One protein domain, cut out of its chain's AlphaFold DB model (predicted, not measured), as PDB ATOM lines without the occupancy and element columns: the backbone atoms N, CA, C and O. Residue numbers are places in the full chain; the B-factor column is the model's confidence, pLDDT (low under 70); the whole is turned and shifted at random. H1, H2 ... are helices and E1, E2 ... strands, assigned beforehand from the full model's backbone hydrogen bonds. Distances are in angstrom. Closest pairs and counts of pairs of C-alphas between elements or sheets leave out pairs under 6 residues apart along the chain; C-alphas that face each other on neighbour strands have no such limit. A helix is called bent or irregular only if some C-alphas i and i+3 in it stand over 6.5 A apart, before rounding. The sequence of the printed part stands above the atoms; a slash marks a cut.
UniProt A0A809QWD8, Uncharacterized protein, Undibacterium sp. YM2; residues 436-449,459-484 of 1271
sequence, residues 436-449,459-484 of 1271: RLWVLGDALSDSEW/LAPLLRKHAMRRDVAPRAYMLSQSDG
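What this domain is: This is residues 436 to 449 and 459 to 484 of the 1271 residues of an uncharacterized protein of Undibacterium sp. YM2 (UniProt A0A809QWD8). A small antiparallel sheet of three short strands has one helix, H1, packed across one of its faces, and no named helix covers the other face. The hairpin of E1 and E2 comes first; after a cut the chain enters H1, and the last strand, E3, pairs beside E1, with the sheet order E2 - E1 - E3. The printed part has 40 residues, and its named elements run E1, E2, H1, E3 along the chain; the class is mixed, helices and strands. The whole is compact, with a radius of gyration of the C-alphas of 9.4 A, and only just elongated, with spans of 29 by 19 by 13 A.

How they stand to each other: E1, residues 436 to 440, is the inner strand of the sheet. E2, residues 444 to 448, is an edge strand and forms a hairpin with E1, antiparallel at 161 degrees between their directions; N 437 and O 447 are within hydrogen-bond range at 2.8 A, and N 445 and O 439 at 2.9 A. E3, residues 476 to 480, is the other edge strand, antiparallel to E1 at 165 degrees; N 438 and O 478 are 2.8 A apart, and N 476 and O 440 are 3.0 A apart. H1, residues 459 to 470, is on the sheet at a height over the sheet of 8.5 A; H1 and the sheet E2 E1 E3 form two layers, a helix on one face of a sheet. It lies over E1 and E3 and runs across the strands, at 65 degrees to E1 on the local plane. The closest C-alphas of H1 and E1 are those of Ala 467 and Val 439, 5.7 A apart. Those of H1 and E3 are Ala 467 and Tyr 477, 6.4 A apart. In H1, 7 of 8 O i to N i+4 pairs are within hydrogen-bond range.

Where its parts are: E1 begins with C-alpha 436 at (190.429, 175.918, 127.120) and is 13.0 A long from first to last C-alpha. E2 measures 14.1 A. H1 begins with C-alpha 459 at (185.711, 162.821, 125.650), measures 16.6 A and is not bent. E3 measures 13.2 A and ends with C-alpha 480 at (190.299, 173.944, 122.311).

The domain as a whole: The two C-alphas farthest apart are those of Val 472 and Asp 483, at 29.4 A. Residues 450 to 458 are cut out, and C-alphas 449 and 459 are 12.0 A apart across the cut, in the link from E2 to H1. The links from E1 to E2 and from H1 to E3 are tight. The mean pLDDT of the printed part is 75.1; residue 440, residues 442 to 444, residue 459, residues 471 to 472 and residues 482 to 484 are under 70.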
ATOM      1  N   ARG A 436     191.565 175.115 126.646       78.44
ATOM      2  CA  ARG A 436     190.429 175.918 127.120       78.44
ATOM      3  C   ARG A 436     189.101 175.291 126.720       78.44
ATOM      4  O   ARG A 436     188.832 175.086 125.539       78.44
ATOM      5  N   LEU A 437     188.254 175.036 127.713       84.38
ATOM      6  CA  LEU A 437     186.866 174.632 127.534       84.38
ATOM      7  C   LEU A 437     185.963 175.868 127.528       84.38
ATOM      8  O   LEU A 437     185.818 176.548 128.547       84.38
ATOM      9  N   TRP A 438     185.329 176.098 126.386       79.44
ATOM     10  CA  TRP A 438     184.278 177.082 126.164       79.44
ATOM     11  C   TRP A 438     182.916 176.394 126.266       79.44
ATOM     12  O   TRP A 438     182.718 175.315 125.707       79.44
ATOM     13  N   VAL A 439     181.969 177.006 126.968       81.38
ATOM     14  CA  VAL A 439     180.596 176.524 127.146       81.38
ATOM     15  C   VAL A 439     179.649 177.639 126.729       81.38
ATOM     16  O   VAL A 439     179.662 178.724 127.308       81.38
ATOM     17  N   LEU A 440     178.841 177.366 125.707       67.69
ATOM     18  CA  LEU A 440     177.828 178.270 125.179       67.69
ATOM     19  C   LEU A 440     176.470 177.835 125.732       67.69
ATOM     20  O   LEU A 440     175.878 176.889 125.207       67.69
ATOM     21  N   GLY A 441     175.991 178.486 126.790       71.75
ATOM     22  CA  GLY A 441     174.637 178.310 127.314       71.75
ATOM     23  C   GLY A 441     173.792 179.558 127.113       71.75
ATOM     24  O   GLY A 441     173.668 180.034 125.982       71.75
ATOM     25  N   ASP A 442     173.217 180.086 128.193       68.06
ATOM     26  CA  ASP A 442     172.568 181.405 128.163       68.06
ATOM     27  C   ASP A 442     173.601 182.550 128.208       68.06
ATOM     28  O   ASP A 442     173.314 183.660 127.755       68.06
ATOM     29  N   ALA A 443     174.832 182.258 128.646       63.47
ATOM     30  CA  ALA A 443     176.020 183.065 128.384       63.47
ATOM     31  C   ALA A 443     177.138 182.207 127.759       63.47
ATOM     32  O   ALA A 443     177.147 180.980 127.869       63.47
ATOM     33  N   LEU A 444     178.107 182.850 127.100       68.19
ATOM     34  CA  LEU A 444     179.361 182.193 126.721       68.19
ATOM     35  C   LEU A 444     180.337 182.299 127.897       68.19
ATOM     36  O   LEU A 444     180.682 183.404 128.310       68.19
ATOM     37  N   SER A 445     180.787 181.162 128.420       77.12
ATOM     38  CA  SER A 445     181.791 181.091 129.487       77.12
ATOM     39  C   SER A 445     182.995 180.269 129.040       77.12
ATOM     40  O   SER A 445     182.840 179.263 128.350       77.12
ATOM     41  N   ASP A 446     184.200 180.678 129.428       83.25
ATOM     42  CA  ASP A 446     185.433 179.950 129.142       83.25
ATOM     43  C   ASP A 446     186.188 179.571 130.423       83.25
ATOM     44  O   ASP A 446     185.973 180.113 131.510       83.25
ATOM     45  N   SER A 447     187.028 178.541 130.326       82.56
ATOM     46  CA  SER A 447     187.808 178.041 131.456       82.56
ATOM     47  C   SER A 447     188.982 177.177 131.017       82.56
ATOM     48  O   SER A 447     188.920 176.520 129.983       82.56
ATOM     49  N   GLU A 448     190.040 177.124 131.825       83.75
ATOM     50  CA  GLU A 448     191.118 176.151 131.625       83.75
ATOM     51  C   GLU A 448     190.609 174.718 131.834       83.75
ATOM     52  O   GLU A 448     190.020 174.384 132.868       83.75
ATOM     53  N   TRP A 449     190.882 173.853 130.863       84.19
ATOM     54  CA  TRP A 449     190.633 172.424 130.937       84.19
ATOM     55  C   TRP A 449     191.820 171.716 131.589       84.19
ATOM     56  O   TRP A 449     192.927 171.702 131.057       84.19
ATOM     57  N   LEU A 459     185.833 161.753 124.648       65.00
ATOM     58  CA  LEU A 459     185.711 162.821 125.650       65.00
ATOM     59  C   LEU A 459     184.350 163.535 125.638       65.00
ATOM     60  O   LEU A 459     184.030 164.234 126.605       65.00
ATOM     61  N   ALA A 460     183.522 163.361 124.603       71.44
ATOM     62  CA  ALA A 460     182.251 164.078 124.463       71.44
ATOM     63  C   ALA A 460     181.283 163.924 125.664       71.44
ATOM     64  O   ALA A 460     180.691 164.930 126.075       71.44
ATOM     65  N   PRO A 461     181.133 162.746 126.313       73.06
ATOM     66  CA  PRO A 461     180.303 162.615 127.515       73.06
ATOM     67  C   PRO A 461     180.865 163.399 128.712       73.06
ATOM     68  O   PRO A 461     180.119 163.988 129.497       73.06
ATOM     69  N   LEU A 462     182.194 163.437 128.838       75.81
ATOM     70  CA  LEU A 462     182.920 164.075 129.938       75.81
ATOM     71  C   LEU A 462     182.871 165.607 129.815       75.81
ATOM     72  O   LEU A 462     182.599 166.306 130.794       75.81
ATOM     73  N   LEU A 463     183.031 166.120 128.592       77.38
ATOM     74  CA  LEU A 463     182.892 167.539 128.265       77.38
ATOM     75  C   LEU A 463     181.437 168.017 128.379       77.38
ATOM     76  O   LEU A 463     181.198 169.053 129.001       77.38
ATOM     77  N   ARG A 464     180.450 167.230 127.912       77.38
ATOM     78  CA  ARG A 464     179.014 167.518 128.124       77.38
ATOM     79  C   ARG A 464     178.678 167.622 129.619       77.38
ATOM     80  O   ARG A 464     178.000 168.562 130.030       77.38
ATOM     81  N   LYS A 465     179.206 166.713 130.448       78.50
ATOM     82  CA  LYS A 465     179.026 166.731 131.911       78.50
ATOM     83  C   LYS A 465     179.666 167.955 132.580       78.50
ATOM     84  O   LYS A 465     179.109 168.480 133.541       78.50
ATOM     85  N   HIS A 466     180.815 168.425 132.087       76.38
ATOM     86  CA  HIS A 466     181.429 169.663 132.578       76.38
ATOM     87  C   HIS A 466     180.679 170.922 132.122       76.38
ATOM     88  O   HIS A 466     180.533 171.844 132.924       76.38
ATOM     89  N   ALA A 467     180.137 170.938 130.902       77.56
ATOM     90  CA  ALA A 467     179.290 172.022 130.408       77.56
ATOM     91  C   ALA A 467     178.036 172.217 131.282       77.56
ATOM     92  O   ALA A 467     177.765 173.332 131.720       77.56
ATOM     93  N   MET A 468     177.351 171.125 131.646       77.44
ATOM     94  CA  MET A 468     176.181 171.133 132.548       77.44
ATOM     95  C   MET A 468     176.481 171.518 134.005       77.44
ATOM     96  O   MET A 468     175.558 171.720 134.787       77.44
ATOM     97  N   ARG A 469     177.757 171.608 134.396       79.00
ATOM     98  CA  ARG A 469     178.179 172.148 135.701       79.00
ATOM     99  C   ARG A 469     178.592 173.621 135.637       79.00
ATOM    100  O   ARG A 469     178.817 174.217 136.686       79.00
ATOM    101  N   ARG A 470     178.769 174.173 134.433       74.81
ATOM    102  CA  ARG A 470     179.272 175.534 134.183       74.81
ATOM    103  C   ARG A 470     178.163 176.512 133.814       74.81
ATOM    104  O   ARG A 470     178.214 177.651 134.258       74.81
ATOM    105  N   ASP A 471     177.182 176.052 133.049       69.56
ATOM    106  CA  ASP A 471     175.973 176.795 132.699       69.56
ATOM    107  C   ASP A 471     174.744 175.933 133.053       69.56
ATOM    108  O   ASP A 471     174.833 174.703 133.087       69.56
ATOM    109  N   VAL A 472     173.612 176.570 133.355       68.88
ATOM    110  CA  VAL A 472     172.353 175.895 133.727       68.88
ATOM    111  C   VAL A 472     171.613 175.369 132.486       68.88
ATOM    112  O   VAL A 472     170.852 174.404 132.579       68.88
ATOM    113  N   ALA A 473     171.863 175.964 131.317       72.38
ATOM    114  CA  ALA A 473     171.279 175.598 130.032       72.38
ATOM    115  C   ALA A 473     172.340 175.598 128.903       72.38
ATOM    116  O   ALA A 473     172.183 176.313 127.907       72.38
ATOM    117  N   PRO A 474     173.423 174.795 129.008       74.06
ATOM    118  CA  PRO A 474     174.441 174.719 127.968       74.06
ATOM    119  C   PRO A 474     173.818 174.168 126.682       74.06
ATOM    120  O   PRO A 474     173.141 173.143 126.695       74.06
ATOM    121  N   ARG A 475     174.071 174.850 125.569       72.19
ATOM    122  CA  ARG A 475     173.593 174.519 124.218       72.19
ATOM    123  C   ARG A 475     174.710 173.901 123.378       72.19
ATOM    124  O   ARG A 475     174.459 173.024 122.555       72.19
ATOM    125  N   ALA A 476     175.953 174.311 123.622       74.88
ATOM    126  CA  ALA A 476     177.149 173.707 123.049       74.88
ATOM    127  C   ALA A 476     178.346 173.818 124.004       74.88
ATOM    128  O   ALA A 476     178.359 174.633 124.928       74.88
ATOM    129  N   TYR A 477     179.380 173.026 123.743       82.62
ATOM    130  CA  TYR A 477     180.707 173.207 124.324       82.62
ATOM    131  C   TYR A 477     181.786 173.016 123.255       82.62
ATOM    132  O   TYR A 477     181.564 172.342 122.250       82.62
ATOM    133  N   MET A 478     182.962 173.593 123.487       82.88
ATOM    134  CA  MET A 478     184.147 173.456 122.645       82.88
ATOM    135  C   MET A 478     185.397 173.411 123.521       82.88
ATOM    136  O   MET A 478     185.748 174.401 124.161       82.88
ATOM    137  N   LEU A 479     186.081 172.269 123.539       80.12
ATOM    138  CA  LEU A 479     187.425 172.154 124.088       80.12
ATOM    139  C   LEU A 479     188.433 172.493 122.989       80.12
ATOM    140  O   LEU A 479     188.614 171.698 122.074       80.12
ATOM    141  N   SER A 480     189.100 173.638 123.094       80.19
ATOM    142  CA  SER A 480     190.299 173.944 122.311       80.19
ATOM    143  C   SER A 480     191.519 173.405 123.059       80.19
ATOM    144  O   SER A 480     191.732 173.752 124.221       80.19
ATOM    145  N   GLN A 481     192.295 172.527 122.428       77.44
ATOM    146  CA  GLN A 481     193.525 171.980 122.986       77.44
ATOM    147  C   GLN A 481     194.745 172.848 122.648       77.44
ATOM    148  O   GLN A 481     194.735 173.666 121.729       77.44
ATOM    149  N   SER A 482     195.829 172.637 123.396       68.31
ATOM    150  CA  SER A 482     197.083 173.398 123.297       68.31
ATOM    151  C   SER A 482     197.820 173.265 121.965       68.31
ATOM    152  O   SER A 482     198.782 173.988 121.708       68.31
ATOM    153  N   ASP A 483     197.418 172.303 121.143       65.56
ATOM    154  CA  ASP A 483     198.000 172.009 119.844       65.56
ATOM    155  C   ASP A 483     197.234 172.640 118.667       65.56
ATOM    156  O   ASP A 483     197.671 172.497 117.525       65.56
ATOM    157  N   GLY A 484     196.139 173.356 118.953       56.78
ATOM    158  CA  GLY A 484     195.254 173.987 117.975       56.78
ATOM    159  C   GLY A 484     194.040 173.140 117.578       56.78
ATOM    160  O   GLY A 484     193.151 173.657 116.903       56.78
TER     161      GLY A 484